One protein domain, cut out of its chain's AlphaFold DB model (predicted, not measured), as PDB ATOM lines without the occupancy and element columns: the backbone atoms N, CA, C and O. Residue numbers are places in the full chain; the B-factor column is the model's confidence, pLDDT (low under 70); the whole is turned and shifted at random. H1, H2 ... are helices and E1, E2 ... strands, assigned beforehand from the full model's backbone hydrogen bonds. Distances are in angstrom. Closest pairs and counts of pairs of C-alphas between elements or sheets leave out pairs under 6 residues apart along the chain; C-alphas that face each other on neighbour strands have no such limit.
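Overview. This is residues 193 to 310 of the 342 residues of an uncharacterized protein of Ruminococcaceae bacterium FB2012 (UniProt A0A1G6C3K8). A strongly twisted sheet of five strands has two helices, H3 and H4, packed over one of its faces, with no named helix over the other. H2 packs on H4 on the side away from the sheet, and H1 makes a corner with H2 at the outside of the helical part. The printed part has 118 residues with four named helices followed by five named strands, H1 H2 H3 H4 E1 E2 E3 E4 E5, and its class is mixed, helices and strands. The sheet's order is E4 E3 E2 E1 E5, all antiparallel. The whole is compact, with a radius of gyration of the C-alphas of 13.2 A, and rounded, with spans of 35 by 34 by 24 A.

Along the chain. H1, residues 195 to 205, begins with C-alpha 195 at (14.068, 31.130, -39.272) and is 16.1 A long. H2, residues 210 to 219, is 14.7 A long. H3, residues 226 to 240, and H4, residues 245 to 259, each measure 20.9 A; C-alpha 245 is at (1.009, 25.474, -33.713). E1 is residues 263 to 267, E2 residues 277 to 283 with 19.8 A, E3 residues 286 to 291 with 16.3 A, and E4 residues 296 to 299. E5, residues 307 to 309, ends with C-alpha 309 at (10.445, 36.679, -32.198).

Arrangement. E1 E2 E3 E4 form a meander, each strand the antiparallel neighbour of the one before, with hairpins E1 and E2, E2 and E3, E3 and E4. Within hydrogen-bond range are N 264 and O 280 between E1 and E2, 2.9 A, N 283 and O 286 between E2 and E3, 2.8 A, N 296 and O 291 between E3 and E4, 2.8 A, and N 265 and O 309 between E1 and E5, 2.9 A. H3 and H4 lie on the same face, in two layers, helices on one face of a sheet. H4 is over E2 at a height over the sheet of 8.5 A and runs along the strands, at 7 degrees to E2 on the local plane; the closest C-alphas are those of Ala 249 and Tyr 279, 5.4 A. H3, at a height of 9.6 A, is over E3, along the strands at 9 degrees on the local plane. H3 and H4 touch, closest at the C-alphas of Lys 229 and Ile 259, 6.7 A, with a steep tilt of 47 degrees, opposite ways. H2 touches H4, with the C-alphas of Ile 214 and Gly 258 closest at 4.0 A. H1 and H2 touch only at the corner, and only just, with 3 pairs of C-alphas within 8 A, the closest those of Ile 200 and Pro 210, 7.0 A; they are about perpendicular, at 89 degrees. In H1, H2 and H4 every O i to N i+4 pair is within hydrogen-bond range, in H3 10 of 11.

Size, cuts and confidence. The two C-alphas farthest apart are those of Asp 223 and Tyr 271, 37.5 A. The printed part has no cut, and no link is long. The mean pLDDT of the printed part is 83.8; residues 193 to 207, 269 to 271, 273, 301 to 304 and 310 are under 70.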
ATOM      1  N   ILE A 193      19.969  32.263 -43.482       53.38
ATOM      2  CA  ILE A 193      18.510  32.412 -43.474       53.38
ATOM      3  C   ILE A 193      18.011  32.669 -42.051       53.38
ATOM      4  O   ILE A 193      18.338  31.941 -41.119       53.38
ATOM      5  N   THR A 194      17.188  33.706 -41.866       60.22
ATOM      6  CA  THR A 194      16.423  33.832 -40.619       60.22
ATOM      7  C   THR A 194      15.388  32.715 -40.574       60.22
ATOM      8  O   THR A 194      14.906  32.285 -41.622       60.22
ATOM      9  N   CYS A 195      14.998  32.256 -39.380       63.91
ATOM     10  CA  CYS A 195      14.068  31.130 -39.272       63.91
ATOM     11  C   CYS A 195      12.773  31.340 -40.090       63.91
ATOM     12  O   CYS A 195      12.330  30.431 -40.793       63.91
ATOM     13  N   LEU A 196      12.252  32.574 -40.101       67.38
ATOM     14  CA  LEU A 196      11.076  32.964 -40.882       67.38
ATOM     15  C   LEU A 196      11.224  32.669 -42.388       67.38
ATOM     16  O   LEU A 196      10.224  32.397 -43.038       67.38
ATOM     17  N   ALA A 197      12.433  32.694 -42.957       67.31
ATOM     18  CA  ALA A 197      12.653  32.352 -44.363       67.31
ATOM     19  C   ALA A 197      12.473  30.847 -44.639       67.31
ATOM     20  O   ALA A 197      11.805  30.505 -45.607       67.31
ATOM     21  N   THR A 198      12.969  29.965 -43.764       65.69
ATOM     22  CA  THR A 198      12.705  28.507 -43.825       65.69
ATOM     23  C   THR A 198      11.207  28.219 -43.724       65.69
ATOM     24  O   THR A 198      10.640  27.509 -44.545       65.69
ATOM     25  N   MET A 199      10.527  28.869 -42.773       68.50
ATOM     26  CA  MET A 199       9.074  28.752 -42.602       68.50
ATOM     27  C   MET A 199       8.285  29.260 -43.823       68.50
ATOM     28  O   MET A 199       7.216  28.732 -44.129       68.50
ATOM     29  N   ILE A 200       8.797  30.277 -44.532       69.19
ATOM     30  CA  ILE A 200       8.237  30.735 -45.811       69.19
ATOM     31  C   ILE A 200       8.422  29.675 -46.896       69.19
ATOM     32  O   ILE A 200       7.463  29.431 -47.622       69.19
ATOM     33  N   GLU A 201       9.606  29.064 -47.024       67.19
ATOM     34  CA  GLU A 201       9.841  28.026 -48.037       67.19
ATOM     35  C   GLU A 201       8.872  26.847 -47.831       67.19
ATOM     36  O   GLU A 201       8.169  26.500 -48.780       67.19
ATOM     37  N   ASN A 202       8.685  26.358 -46.599       65.06
ATOM     38  CA  ASN A 202       7.695  25.309 -46.309       65.06
ATOM     39  C   ASN A 202       6.245  25.740 -46.636       65.06
ATOM     40  O   ASN A 202       5.492  24.965 -47.219       65.06
ATOM     41  N   LEU A 203       5.836  26.985 -46.337       66.19
ATOM     42  CA  LEU A 203       4.508  27.499 -46.740       66.19
ATOM     43  C   LEU A 203       4.332  27.615 -48.264       66.19
ATOM     44  O   LEU A 203       3.208  27.526 -48.768       66.19
ATOM     45  N   GLU A 204       5.410  27.863 -49.012       63.38
ATOM     46  CA  GLU A 204       5.363  27.847 -50.477       63.38
ATOM     47  C   GLU A 204       5.211  26.411 -51.030       63.38
ATOM     48  O   GLU A 204       4.716  26.264 -52.147       63.38
ATOM     49  N   GLU A 205       5.508  25.364 -50.244       65.75
ATOM     50  CA  GLU A 205       5.206  23.962 -50.588       65.75
ATOM     51  C   GLU A 205       3.751  23.554 -50.266       65.75
ATOM     52  O   GLU A 205       3.186  22.710 -50.961       65.75
ATOM     53  N   THR A 206       3.073  24.205 -49.308       60.22
ATOM     54  CA  THR A 206       1.650  23.938 -48.978       60.22
ATOM     55  C   THR A 206       0.643  24.598 -49.943       60.22
ATOM     56  O   THR A 206      -0.472  24.945 -49.538       60.22
ATOM     57  N   ASP A 207       1.044  24.880 -51.191       67.31
ATOM     58  CA  ASP A 207       0.323  25.672 -52.217       67.31
ATOM     59  C   ASP A 207      -0.133  27.095 -51.776       67.31
ATOM     60  O   ASP A 207      -0.730  27.845 -52.557       67.31
ATOM     61  N   THR A 208       0.155  27.522 -50.538       71.88
ATOM     62  CA  THR A 208      -0.548  28.631 -49.863       71.88
ATOM     63  C   THR A 208       0.428  29.698 -49.371       71.88
ATOM     64  O   THR A 208       0.645  29.903 -48.180       71.88
ATOM     65  N   THR A 209       1.007  30.421 -50.332       80.19
ATOM     66  CA  THR A 209       2.039  31.444 -50.082       80.19
ATOM     67  C   THR A 209       1.630  32.504 -49.032       80.19
ATOM     68  O   THR A 209       0.466  32.926 -49.008       80.19
ATOM     69  N   PRO A 210       2.586  33.089 -48.278       83.56
ATOM     70  CA  PRO A 210       2.356  34.218 -47.360       83.56
ATOM     71  C   PRO A 210       1.532  35.390 -47.926       83.56
ATOM     72  O   PRO A 210       0.809  36.082 -47.205       83.56
ATOM     73  N   TYR A 211       1.606  35.621 -49.242       85.06
ATOM     74  CA  TYR A 211       0.860  36.681 -49.923       85.06
ATOM     75  C   TYR A 211      -0.667  36.503 -49.833       85.06
ATOM     76  O   TYR A 211      -1.383  37.511 -49.829       85.06
ATOM     77  N   TYR A 212      -1.158  35.260 -49.741       87.62
ATOM     78  CA  TYR A 212      -2.578  34.939 -49.558       87.62
ATOM     79  C   TYR A 212      -3.103  35.529 -48.243       87.62
ATOM     80  O   TYR A 212      -3.971  36.404 -48.266       87.62
ATOM     81  N   TYR A 213      -2.500  35.142 -47.118       91.00
ATOM     82  CA  TYR A 213      -2.862  35.606 -45.777       91.00
ATOM     83  C   TYR A 213      -2.735  37.136 -45.630       91.00
ATOM     84  O   TYR A 213      -3.601  37.780 -45.035       91.00
ATOM     85  N   ILE A 214      -1.742  37.758 -46.282       91.94
ATOM     86  CA  ILE A 214      -1.627  39.225 -46.357       91.94
ATOM     87  C   ILE A 214      -2.831  39.860 -47.087       91.94
ATOM     88  O   ILE A 214      -3.289  40.930 -46.678       91.94
ATOM     89  N   GLN A 215      -3.374  39.247 -48.150       93.31
ATOM     90  CA  GLN A 215      -4.610  39.755 -48.777       93.31
ATOM     91  C   GLN A 215      -5.853  39.480 -47.923       93.31
ATOM     92  O   GLN A 215      -6.732  40.343 -47.875       93.31
ATOM     93  N   ILE A 216      -5.914  38.340 -47.220       96.56
ATOM     94  CA  ILE A 216      -6.971  38.056 -46.239       96.56
ATOM     95  C   ILE A 216      -7.014  39.174 -45.197       96.56
ATOM     96  O   ILE A 216      -8.035  39.858 -45.112       96.56
ATOM     97  N   GLY A 217      -5.901  39.458 -44.509       96.88
ATOM     98  CA  GLY A 217      -5.814  40.509 -43.486       96.88
ATOM     99  C   GLY A 217      -6.264  41.889 -43.976       96.88
ATOM    100  O   GLY A 217      -7.025  42.571 -43.295       96.88
ATOM    101  N   ARG A 218      -5.897  42.269 -45.208       97.31
ATOM    102  CA  ARG A 218      -6.353  43.518 -45.863       97.31
ATOM    103  C   ARG A 218      -7.848  43.549 -46.188       97.31
ATOM    104  O   ARG A 218      -8.402  44.623 -46.423       97.31
ATOM    105  N   SER A 219      -8.487  42.387 -46.284       97.94
ATOM    106  CA  SER A 219      -9.901  42.239 -46.639       97.94
ATOM    107  C   SER A 219     -10.832  42.162 -45.427       97.94
ATOM    108  O   SER A 219     -12.033  42.407 -45.585       97.94
ATOM    109  N   LEU A 220     -10.299  41.873 -44.234       98.06
ATOM    110  CA  LEU A 220     -11.055  41.787 -42.983       98.06
ATOM    111  C   LEU A 220     -11.762  43.114 -42.642       98.06
ATOM    112  O   LEU A 220     -11.534  44.164 -43.255       98.06
ATOM    113  N   LYS A 221     -12.715  43.059 -41.709       98.00
ATOM    114  CA  LYS A 221     -13.535  44.210 -41.310       98.00
ATOM    115  C   LYS A 221     -13.300  44.504 -39.836       98.00
ATOM    116  O   LYS A 221     -13.565  43.668 -38.989       98.00
ATOM    117  N   HIS A 222     -12.806  45.706 -39.569       97.56
ATOM    118  CA  HIS A 222     -12.450  46.212 -38.249       97.56
ATOM    119  C   HIS A 222     -12.842  47.696 -38.158       97.56
ATOM    120  O   HIS A 222     -13.053  48.353 -39.180       97.56
ATOM    121  N   ASP A 223     -12.925  48.239 -36.944       97.31
ATOM    122  CA  ASP A 223     -13.227  49.659 -36.706       97.31
ATOM    123  C   ASP A 223     -12.012  50.588 -36.920       97.31
ATOM    124  O   ASP A 223     -12.177  51.780 -37.175       97.31
ATOM    125  N   GLY A 224     -10.797  50.033 -36.859       96.12
ATOM    126  CA  GLY A 224      -9.524  50.752 -36.990       96.12
ATOM    127  C   GLY A 224      -8.662  50.712 -35.726       96.12
ATOM    128  O   GLY A 224      -7.461  50.963 -35.820       96.12
ATOM    129  N   THR A 225      -9.243  50.354 -34.580       98.06
ATOM    130  CA  THR A 225      -8.520  50.133 -33.319       98.06
ATOM    131  C   THR A 225      -7.716  48.836 -33.375       98.06
ATOM    132  O   THR A 225      -8.077  47.904 -34.096       98.06
ATOM    133  N   ASP A 226      -6.638  48.737 -32.597       98.06
ATOM    134  CA  ASP A 226      -5.843  47.504 -32.542       98.06
ATOM    135  C   ASP A 226      -6.639  46.338 -31.933       98.06
ATOM    136  O   ASP A 226      -6.508  45.203 -32.387       98.06
ATOM    137  N   TYR A 227      -7.553  46.623 -30.996       97.69
ATOM    138  CA  TYR A 227      -8.516  45.646 -30.481       97.69
ATOM    139  C   TYR A 227      -9.448  45.133 -31.590       97.69
ATOM    140  O   TYR A 227      -9.585  43.927 -31.779       97.69
ATOM    141  N   GLY A 228     -10.056  46.034 -32.372       98.31
ATOM    142  CA  GLY A 228     -10.955  45.672 -33.470       98.31
ATOM    143  C   GLY A 228     -10.255  44.918 -34.604       98.31
ATOM    144  O   GLY A 228     -10.871  44.056 -35.230       98.31
ATOM    145  N   LYS A 229      -8.962  45.184 -34.843       98.44
ATOM    146  CA  LYS A 229      -8.120  44.343 -35.711       98.44
ATOM    147  C   LYS A 229      -7.921  42.956 -35.101       98.44
ATOM    148  O   LYS A 229      -8.131  41.968 -35.796       98.44
ATOM    149  N   ALA A 230      -7.542  42.874 -33.823       97.25
ATOM    150  CA  ALA A 230      -7.284  41.606 -33.144       97.25
ATOM    151  C   ALA A 230      -8.521  40.692 -33.128       97.25
ATOM    152  O   ALA A 230      -8.384  39.508 -33.423       97.25
ATOM    153  N   VAL A 231      -9.721  41.237 -32.869       97.75
ATOM    154  CA  VAL A 231     -10.997  40.502 -33.003       97.75
ATOM    155  C   VAL A 231     -11.146  39.944 -34.419       97.75
ATOM    156  O   VAL A 231     -11.340  38.747 -34.587       97.75
ATOM    157  N   ALA A 232     -10.988  40.785 -35.447       98.12
ATOM    158  CA  ALA A 232     -11.175  40.364 -36.834       98.12
ATOM    159  C   ALA A 232     -10.172  39.284 -37.288       98.12
ATOM    160  O   ALA A 232     -10.527  38.434 -38.103       98.12
ATOM    161  N   VAL A 233      -8.939  39.304 -36.764       97.56
ATOM    162  CA  VAL A 233      -7.951  38.228 -36.967       97.56
ATOM    163  C   VAL A 233      -8.395  36.955 -36.248       97.56
ATOM    164  O   VAL A 233      -8.462  35.904 -36.875       97.56
ATOM    165  N   TYR A 234      -8.724  37.045 -34.958       96.88
ATOM    166  CA  TYR A 234      -9.097  35.900 -34.121       96.88
ATOM    167  C   TYR A 234     -10.338  35.166 -34.650       96.88
ATOM    168  O   TYR A 234     -10.300  33.948 -34.823       96.88
ATOM    169  N   ASP A 235     -11.398  35.901 -34.994       97.12
ATOM    170  CA  ASP A 235     -12.635  35.337 -35.547       97.12
ATOM    171  C   ASP A 235     -12.376  34.599 -36.875       97.12
ATOM    172  O   ASP A 235     -12.893  33.502 -37.087       97.12
ATOM    173  N   TRP A 236     -11.533  35.153 -37.760       97.25
ATOM    174  CA  TRP A 236     -11.171  34.487 -39.019       97.25
ATOM    175  C   TRP A 236     -10.322  33.231 -38.784       97.25
ATOM    176  O   TRP A 236     -10.561  32.197 -39.411       97.25
ATOM    177  N   MET A 237      -9.359  33.308 -37.865       95.62
ATOM    178  CA  MET A 237      -8.435  32.218 -37.542       95.62
ATOM    179  C   MET A 237      -9.129  31.027 -36.860       95.62
ATOM    180  O   MET A 237      -8.736  29.893 -37.123       95.62
ATOM    181  N   ILE A 238     -10.196  31.250 -36.076       94.19
ATOM    182  CA  ILE A 238     -11.058  30.168 -35.550       94.19
ATOM    183  C   ILE A 238     -11.716  29.361 -36.676       94.19
ATOM    184  O   ILE A 238     -11.850  28.144 -36.562       94.19
ATOM    185  N   GLU A 239     -12.174  30.028 -37.738       92.81
ATOM    186  CA  GLU A 239     -12.938  29.379 -38.812       92.81
ATOM    187  C   GLU A 239     -12.062  28.784 -39.927       92.81
ATOM    188  O   GLU A 239     -12.508  27.865 -40.613       92.81
ATOM    189  N   ASN A 240     -10.850  29.315 -40.138       92.94
ATOM    190  CA  ASN A 240     -10.042  29.039 -41.335       92.94
ATOM    191  C   ASN A 240      -8.622  28.525 -41.048       92.94
ATOM    192  O   ASN A 240      -8.014  27.953 -41.949       92.94
ATOM    193  N   GLY A 241      -8.086  28.732 -39.840       88.19
ATOM    194  CA  GLY A 241      -6.709  28.358 -39.523       88.19
ATOM    195  C   GLY A 241      -6.526  26.864 -39.267       88.19
ATOM    196  O   GLY A 241      -7.420  26.190 -38.750       88.19
ATOM    197  N   TRP A 242      -5.345  26.342 -39.585       81.69
ATOM    198  CA  TRP A 242      -5.050  24.905 -39.567       81.69
ATOM    199  C   TRP A 242      -3.586  24.629 -39.172       81.69
ATOM    200  O   TRP A 242      -2.916  25.493 -38.610       81.69
ATOM    201  N   GLY A 243      -3.111  23.401 -39.402       81.81
ATOM    202  CA  GLY A 243      -1.713  23.004 -39.200       81.81
ATOM    203  C   GLY A 243      -1.289  22.786 -37.741       81.81
ATOM    204  O   GLY A 243      -2.100  22.791 -36.811       81.81
ATOM    205  N   SER A 244       0.015  22.568 -37.549       82.50
ATOM    206  CA  SER A 244       0.662  22.587 -36.231       82.50
ATOM    207  C   SER A 244       0.630  23.999 -35.632       82.50
ATOM    208  O   SER A 244       0.360  24.969 -36.337       82.50
ATOM    209  N   CYS A 245       0.952  24.152 -34.346       84.38
ATOM    210  CA  CYS A 245       1.009  25.474 -33.713       84.38
ATOM    211  C   CYS A 245       2.027  26.422 -34.384       84.38
ATOM    212  O   CYS A 245       1.791  27.626 -34.463       84.38
ATOM    213  N   VAL A 246       3.100  25.868 -34.964       80.56
ATOM    214  CA  VAL A 246       4.091  26.590 -35.777       80.56
ATOM    215  C   VAL A 246       3.457  27.150 -37.058       80.56
ATOM    216  O   VAL A 246       3.544  28.355 -37.303       80.56
ATOM    217  N   TYR A 247       2.766  26.311 -37.840       81.88
ATOM    218  CA  TYR A 247       2.066  26.752 -39.055       81.88
ATOM    219  C   TYR A 247       0.924  27.723 -38.743       81.88
ATOM    220  O   TYR A 247       0.805  28.762 -39.387       81.88
ATOM    221  N   HIS A 248       0.141  27.452 -37.704       86.94
ATOM    222  CA  HIS A 248      -0.977  28.296 -37.301       86.94
ATOM    223  C   HIS A 248      -0.515  29.695 -36.866       86.94
ATOM    224  O   HIS A 248      -1.079  30.699 -37.295       86.94
ATOM    225  N   ALA A 249       0.559  29.800 -36.073       86.56
ATOM    226  CA  ALA A 249       1.140  31.093 -35.699       86.56
ATOM    227  C   ALA A 249       1.657  31.882 -36.921       86.56
ATOM    228  O   ALA A 249       1.555  33.110 -36.954       86.56
ATOM    229  N   LEU A 250       2.163  31.181 -37.938       84.69
ATOM    230  CA  LEU A 250       2.651  31.740 -39.202       84.69
ATOM    231  C   LEU A 250       1.501  32.238 -40.107       84.69
ATOM    232  O   LEU A 250       1.636  33.289 -40.737       84.69
ATOM    233  N   GLU A 251       0.336  31.577 -40.102       89.50
ATOM    234  CA  GLU A 251      -0.899  32.131 -40.687       89.50
ATOM    235  C   GLU A 251      -1.282  33.453 -39.997       89.50
ATOM    236  O   GLU A 251      -1.433  34.487 -40.663       89.50
ATOM    237  N   ILE A 252      -1.369  33.454 -38.655       92.00
ATOM    238  CA  ILE A 252      -1.733  34.641 -37.860       92.00
ATOM    239  C   ILE A 252      -0.752  35.796 -38.129       92.00
ATOM    240  O   ILE A 252      -1.193  36.938 -38.290       92.00
ATOM    241  N   TYR A 253       0.552  35.515 -38.247       89.19
ATOM    242  CA  TYR A 253       1.587  36.501 -38.582       89.19
ATOM    243  C   TYR A 253       1.262  37.257 -39.873       89.19
ATOM    244  O   TYR A 253       1.211  38.492 -39.882       89.19
ATOM    245  N   TYR A 254       0.961  36.544 -40.958       90.19
ATOM    246  CA  TYR A 254       0.687  37.180 -42.246       90.19
ATOM    247  C   TYR A 254      -0.695  37.841 -42.332       90.19
ATOM    248  O   TYR A 254      -0.818  38.887 -42.980       90.19
ATOM    249  N   VAL A 255      -1.713  37.323 -41.634       95.00
ATOM    250  CA  VAL A 255      -3.003  38.028 -41.506       95.00
ATOM    251  C   VAL A 255      -2.826  39.329 -40.700       95.00
ATOM    252  O   VAL A 255      -3.334  40.377 -41.117       95.00
ATOM    253  N   CYS A 256      -2.032  39.322 -39.622       94.00
ATOM    254  CA  CYS A 256      -1.696  40.527 -38.851       94.00
ATOM    255  C   CYS A 256      -0.891  41.556 -39.667       94.00
ATOM    256  O   CYS A 256      -1.206  42.752 -39.629       94.00
ATOM    257  N   GLN A 257       0.086  41.115 -40.473       91.25
ATOM    258  CA  GLN A 257       0.771  41.991 -41.435       91.25
ATOM    259  C   GLN A 257      -0.200  42.587 -42.467       91.25
ATOM    260  O   GLN A 257      -0.062  43.749 -42.855       91.25
ATOM    261  N   GLY A 258      -1.192  41.810 -42.915       94.19
ATOM    262  CA  GLY A 258      -2.224  42.262 -43.847       94.19
ATOM    263  C   GLY A 258      -3.128  43.355 -43.270       94.19
ATOM    264  O   GLY A 258      -3.354  44.371 -43.930       94.19
ATOM    265  N   ILE A 259      -3.622  43.167 -42.042       97.38
ATOM    266  CA  ILE A 259      -4.551  44.097 -41.371       97.38
ATOM    267  C   ILE A 259      -3.846  45.314 -40.731       97.38
ATOM    268  O   ILE A 259      -4.497  46.281 -40.334       97.38
ATOM    269  N   GLY A 260      -2.513  45.289 -40.627       94.94
ATOM    270  CA  GLY A 260      -1.726  46.358 -40.007       94.94
ATOM    271  C   GLY A 260      -1.837  46.378 -38.480       94.94
ATOM    272  O   GLY A 260      -2.048  47.441 -37.888       94.94
ATOM    273  N   LEU A 261      -1.731  45.205 -37.852       94.88
ATOM    274  CA  LEU A 261      -1.629  45.025 -36.401       94.88
ATOM    275  C   LEU A 261      -0.166  44.703 -36.045       94.88
ATOM    276  O   LEU A 261       0.418  43.803 -36.644       94.88
ATOM    277  N   GLU A 262       0.443  45.441 -35.110       91.62
ATOM    278  CA  GLU A 262       1.816  45.146 -34.665       91.62
ATOM    279  C   GLU A 262       1.818  43.846 -33.846       91.62
ATOM    280  O   GLU A 262       0.938  43.623 -33.010       91.62
ATOM    281  N   CYS A 263       2.755  42.951 -34.147       89.12
ATOM    282  CA  CYS A 263       2.651  41.549 -33.772       89.12
ATOM    283  C   CYS A 263       4.004  40.812 -33.830       89.12
ATOM    284  O   CYS A 263       4.939  41.297 -34.467       89.12
ATOM    285  N   ALA A 264       4.100  39.667 -33.149       84.31
ATOM    286  CA  ALA A 264       5.289  38.815 -33.080       84.31
ATOM    287  C   ALA A 264       4.913  37.369 -32.699       84.31
ATOM    288  O   ALA A 264       3.835  37.122 -32.152       84.31
ATOM    289  N   TYR A 265       5.818  36.418 -32.930       82.12
ATOM    290  CA  TYR A 265       5.716  35.064 -32.376       82.12
ATOM    291  C   TYR A 265       6.102  35.050 -30.895       82.12
ATOM    292  O   TYR A 265       6.841  35.921 -30.422       82.12
ATOM    293  N   ALA A 266       5.644  34.028 -30.178       82.06
ATOM    294  CA  ALA A 266       5.949  33.780 -28.780       82.06
ATOM    295  C   ALA A 266       6.178  32.282 -28.523       82.06
ATOM    296  O   ALA A 266       5.391  31.440 -28.954       82.06
ATOM    297  N   PHE A 267       7.234  31.956 -27.776       80.62
ATOM    298  CA  PHE A 267       7.558  30.588 -27.373       80.62
ATOM    299  C   PHE A 267       7.222  30.364 -25.901       80.62
ATOM    300  O   PHE A 267       7.680  31.099 -25.021       80.62
ATOM    301  N   MET A 268       6.444  29.321 -25.617       73.88
ATOM    302  CA  MET A 268       6.041  28.962 -24.252       73.88
ATOM    303  C   MET A 268       7.152  28.244 -23.463       73.88
ATOM    304  O   MET A 268       7.066  28.109 -22.244       73.88
ATOM    305  N   THR A 269       8.202  27.774 -24.141       69.44
ATOM    306  CA  THR A 269       9.299  26.997 -23.540       69.44
ATOM    307  C   THR A 269      10.655  27.448 -24.074       69.44
ATOM    308  O   THR A 269      10.731  28.126 -25.097       69.44
ATOM    309  N   ASP A 270      11.729  27.025 -23.408       68.94
ATOM    310  CA  ASP A 270      13.105  27.301 -23.839       68.94
ATOM    311  C   ASP A 270      13.521  26.492 -25.087       68.94
ATOM    312  O   ASP A 270      14.525  26.811 -25.714       68.94
ATOM    313  N   TYR A 271      12.718  25.503 -25.502       66.19
ATOM    314  CA  TYR A 271      12.924  24.699 -26.716       66.19
ATOM    315  C   TYR A 271      12.534  25.421 -28.024       66.19
ATOM    316  O   TYR A 271      12.589  24.826 -29.100       66.19
ATOM    317  N   GLY A 272      12.123  26.693 -27.951       71.81
ATOM    318  CA  GLY A 272      11.752  27.495 -29.121       71.81
ATOM    319  C   GLY A 272      10.630  26.842 -29.931       71.81
ATOM    320  O   GLY A 272       9.584  26.502 -29.374       71.81
ATOM    321  N   TRP A 273      10.874  26.645 -31.231       65.88
ATOM    322  CA  TRP A 273       9.942  26.030 -32.183       65.88
ATOM    323  C   TRP A 273       9.449  24.647 -31.764       65.88
ATOM    324  O   TRP A 273       8.284  24.347 -31.986       65.88
ATOM    325  N   TYR A 274      10.302  23.837 -31.126       70.00
ATOM    326  CA  TYR A 274       9.981  22.472 -30.685       70.00
ATOM    327  C   TYR A 274       9.142  22.430 -29.392       70.00
ATOM    328  O   TYR A 274       8.764  21.360 -28.918       70.00
ATOM    329  N   GLY A 275       8.844  23.594 -28.807       74.69
ATOM    330  CA  GLY A 275       7.815  23.754 -27.782       74.69
ATOM    331  C   GLY A 275       6.498  24.274 -28.360       74.69
ATOM    332  O   GLY A 275       6.316  24.381 -29.570       74.69
ATOM    333  N   HIS A 276       5.564  24.671 -27.488       83.38
ATOM    334  CA  HIS A 276       4.370  25.370 -27.965       83.38
ATOM    335  C   HIS A 276       4.733  26.774 -28.463       83.38
ATOM    336  O   HIS A 276       5.163  27.632 -27.680       83.38
ATOM    337  N   THR A 277       4.551  26.985 -29.765       82.25
ATOM    338  CA  THR A 277       4.674  28.282 -30.434       82.25
ATOM    339  C   THR A 277       3.285  28.886 -30.579       82.25
ATOM    340  O   THR A 277       2.373  28.238 -31.083       82.25
ATOM    341  N   PHE A 278       3.118  30.132 -30.155       85.44
ATOM    342  CA  PHE A 278       1.859  30.862 -30.259       85.44
ATOM    343  C   PHE A 278       2.108  32.291 -30.738       85.44
ATOM    344  O   PHE A 278       3.250  32.699 -30.973       85.44
ATOM    345  N   TYR A 279       1.034  33.058 -30.913       87.19
ATOM    346  CA  TYR A 279       1.123  34.410 -31.440       87.19
ATOM    347  C   TYR A 279       0.835  35.478 -30.387       87.19
ATOM    348  O   TYR A 279       0.018  35.288 -29.481       87.19
ATOM    349  N   VAL A 280       1.515  36.620 -30.495       89.62
ATOM    350  CA  VAL A 280       1.269  37.792 -29.652       89.62
ATOM    351  C   VAL A 280       1.033  39.033 -30.501       89.62
ATOM    352  O   VAL A 280       1.740  39.320 -31.467       89.62
ATOM    353  N   VAL A 281       0.018  39.797 -30.114       92.25
ATOM    354  CA  VAL A 281      -0.386  41.035 -30.783       92.25
ATOM    355  C   VAL A 281      -0.314  42.202 -29.815       92.25
ATOM    356  O   VAL A 281      -0.491  42.049 -28.603       92.25
ATOM    357  N   LYS A 282      -0.046  43.386 -30.355       91.94
ATOM    358  CA  LYS A 282       0.094  44.611 -29.582       91.94
ATOM    359  C   LYS A 282      -1.173  45.449 -29.712       91.94
ATOM    360  O   LYS A 282      -1.508  45.915 -30.795       91.94
ATOM    361  N   VAL A 283      -1.865  45.647 -28.594       94.56
ATOM    362  CA  VAL A 283      -3.109  46.423 -28.498       94.56
ATOM    363  C   VAL A 283      -2.901  47.555 -27.498       94.56
ATOM    364  O   VAL A 283      -2.426  47.328 -26.384       94.56
ATOM    365  N   ASP A 284      -3.195  48.791 -27.909       93.56
ATOM    366  CA  ASP A 284      -2.997  50.010 -27.105       93.56
ATOM    367  C   ASP A 284      -1.581  50.117 -26.492       93.56
ATOM    368  O   ASP A 284      -1.380  50.546 -25.353       93.56
ATOM    369  N   GLY A 285      -0.573  49.679 -27.257       89.81
ATOM    370  CA  GLY A 285       0.840  49.691 -26.866       89.81
ATOM    371  C   GLY A 285       1.290  48.559 -25.932       89.81
ATOM    372  O   GLY A 285       2.464  48.537 -25.559       89.81
ATOM    373  N   LYS A 286       0.411  47.616 -25.570       90.06
ATOM    374  CA  LYS A 286       0.716  46.445 -24.726       90.06
ATOM    375  C   LYS A 286       0.625  45.145 -25.519       90.06
ATOM    376  O   LYS A 286      -0.222  45.024 -26.392       90.06
ATOM    377  N   TRP A 287       1.463  44.174 -25.177       89.94
ATOM    378  CA  TRP A 287       1.461  42.840 -25.780       89.94
ATOM    379  C   TRP A 287       0.479  41.901 -25.073       89.94
ATOM    380  O   TRP A 287       0.441  41.872 -23.842       89.94
ATOM    381  N   TYR A 288      -0.261  41.112 -25.852       90.62
ATOM    382  CA  TYR A 288      -1.201  40.090 -25.383       90.62
ATOM    383  C   TYR A 288      -1.114  38.828 -26.251       90.62
ATOM    384  O   TYR A 288      -0.719  38.909 -27.414       90.62
ATOM    385  N   ALA A 289      -1.506  37.676 -25.706       90.19
ATOM    386  CA  ALA A 289      -1.576  36.415 -26.443       90.19
ATOM    387  C   ALA A 289      -2.810  36.355 -27.355       90.19
ATOM    388  O   ALA A 289      -3.904  36.772 -26.966       90.19
ATOM    389  N   LEU A 290      -2.631  35.797 -28.549       91.44
ATOM    390  CA  LEU A 290      -3.688  35.451 -29.494       91.44
ATOM    391  C   LEU A 290      -3.366  34.048 -30.022       91.44
ATOM    392  O   LEU A 290      -2.500  33.875 -30.877       91.44
ATOM    393  N   ASP A 291      -4.035  33.046 -29.461       90.19
ATOM    394  CA  ASP A 291      -3.836  31.632 -29.780       90.19
ATOM    395  C   ASP A 291      -5.199  30.968 -29.964       90.19
ATOM    396  O   ASP A 291      -5.886  30.599 -29.009       90.19
ATOM    397  N   THR A 292      -5.605  30.836 -31.220       90.69
ATOM    398  CA  THR A 292      -6.877  30.232 -31.619       90.69
ATOM    399  C   THR A 292      -6.920  28.713 -31.450       90.69
ATOM    400  O   THR A 292      -8.020  28.173 -31.346       90.69
ATOM    401  N   GLN A 293      -5.778  28.021 -31.322       86.50
ATOM    402  CA  GLN A 293      -5.749  26.584 -31.007       86.50
ATOM    403  C   GLN A 293      -5.993  26.337 -29.511       86.50
ATOM    404  O   GLN A 293      -6.706  25.401 -29.144       86.50
ATOM    405  N   ALA A 294      -5.467  27.209 -28.644       85.44
ATOM    406  CA  ALA A 294      -5.749  27.199 -27.207       85.44
ATOM    407  C   ALA A 294      -7.079  27.891 -26.826       85.44
ATOM    408  O   ALA A 294      -7.533  27.765 -25.687       85.44
ATOM    409  N   GLY A 295      -7.712  28.623 -27.753       87.12
ATOM    410  CA  GLY A 295      -8.938  29.396 -27.508       87.12
ATOM    411  C   GLY A 295      -8.710  30.683 -26.700       87.12
ATOM    412  O   GLY A 295      -9.579  31.097 -25.931       87.12
ATOM    413  N   ILE A 296      -7.527  31.286 -26.837       88.06
ATOM    414  CA  ILE A 296      -7.038  32.415 -26.040       88.06
ATOM    415  C   ILE A 296      -7.069  33.702 -26.863       88.06
ATOM    416  O   ILE A 296      -6.369  33.841 -27.868       88.06
ATOM    417  N   PHE A 297      -7.837  34.679 -26.378       93.69
ATOM    418  CA  PHE A 297      -7.980  35.998 -26.987       93.69
ATOM    419  C   PHE A 297      -7.558  37.118 -26.031       93.69
ATOM    420  O   PHE A 297      -8.200  37.343 -25.005       93.69
ATOM    421  N   LEU A 298      -6.497  37.838 -26.403       90.62
ATOM    422  CA  LEU A 298      -5.940  39.001 -25.705       90.62
ATOM    423  C   LEU A 298      -5.659  38.791 -24.204       90.62
ATOM    424  O   LEU A 298      -5.761  39.724 -23.404       90.62
ATOM    425  N   ASP A 299      -5.256  37.580 -23.815       84.12
ATOM    426  CA  ASP A 299      -4.844  37.313 -22.435       84.12
ATOM    427  C   ASP A 299      -3.419  37.831 -22.161       84.12
ATOM    428  O   ASP A 299      -2.603  38.032 -23.066       84.12
ATOM    429  N   ASN A 300      -3.089  38.021 -20.887       70.31
ATOM    430  CA  ASN A 300      -1.791  38.489 -20.403       70.31
ATOM    431  C   ASN A 300      -0.675  37.419 -20.461       70.31
ATOM    432  O   ASN A 300       0.429  37.641 -19.961       70.31
ATOM    433  N   TRP A 301      -0.923  36.283 -21.124       65.88
ATOM    434  CA  TRP A 301       0.015  35.165 -21.221       65.88
ATOM    435  C   TRP A 301       1.421  35.455 -21.802       65.88
ATOM    436  O   TRP A 301       2.328  34.699 -21.448       65.88
ATOM    437  N   PRO A 302       1.723  36.542 -22.561       57.88
ATOM    438  CA  PRO A 302       3.113  36.950 -22.809       57.88
ATOM    439  C   PRO A 302       3.987  37.141 -21.558       57.88
ATOM    440  O   PRO A 302       5.205  37.101 -21.692       57.88
ATOM    441  N   TYR A 303       3.436  37.276 -20.347       54.31
ATOM    442  CA  TYR A 303       4.243  37.245 -19.114       54.31
ATOM    443  C   TYR A 303       4.740  35.841 -18.706       54.31
ATOM    444  O   TYR A 303       5.496  35.721 -17.744       54.31
ATOM    445  N   ILE A 304       4.339  34.787 -19.427       59.81
ATOM    446  CA  ILE A 304       4.839  33.402 -19.297       59.81
ATOM    447  C   ILE A 304       5.615  32.970 -20.564       59.81
ATOM    448  O   ILE A 304       6.300  31.949 -20.561       59.81
ATOM    449  N   CYS A 305       5.590  33.783 -21.627       71.19
ATOM    450  CA  CYS A 305       6.443  33.617 -22.801       71.19
ATOM    451  C   CYS A 305       7.931  33.658 -22.412       71.19
ATOM    452  O   CYS A 305       8.366  34.567 -21.701       71.19
ATOM    453  N   LYS A 306       8.721  32.691 -22.897       70.50
ATOM    454  CA  LYS A 306      10.177  32.649 -22.678       70.50
ATOM    455  C   LYS A 306      10.942  33.535 -23.656       70.50
ATOM    456  O   LYS A 306      11.929  34.156 -23.270       70.50
ATOM    457  N   ARG A 307      10.480  33.610 -24.908       75.25
ATOM    458  CA  ARG A 307      11.074  34.430 -25.971       75.25
ATOM    459  C   ARG A 307      10.011  34.868 -26.977       75.25
ATOM    460  O   ARG A 307       9.238  34.045 -27.455       75.25
ATOM    461  N   MET A 308      10.024  36.151 -27.332       76.81
ATOM    462  CA  MET A 308       9.314  36.677 -28.502       76.81
ATOM    463  C   MET A 308      10.257  36.746 -29.712       76.81
ATOM    464  O   MET A 308      11.464  36.896 -29.527       76.81
ATOM    465  N   PHE A 309       9.709  36.646 -30.924       72.31
ATOM    466  CA  PHE A 309      10.445  36.679 -32.198       72.31
ATOM    467  C   PHE A 309       9.676  37.533 -33.215       72.31
ATOM    468  O   PHE A 309       8.501  37.262 -33.470       72.31
ATOM    469  N   ASP A 310      10.301  38.568 -33.786       66.56
ATOM    470  CA  ASP A 310       9.612  39.508 -34.702       66.56
ATOM    471  C   ASP A 310       9.729  39.130 -36.198       66.56
ATOM    472  O   ASP A 310       9.038  39.690 -37.059       66.56
TER     473      ASP A 310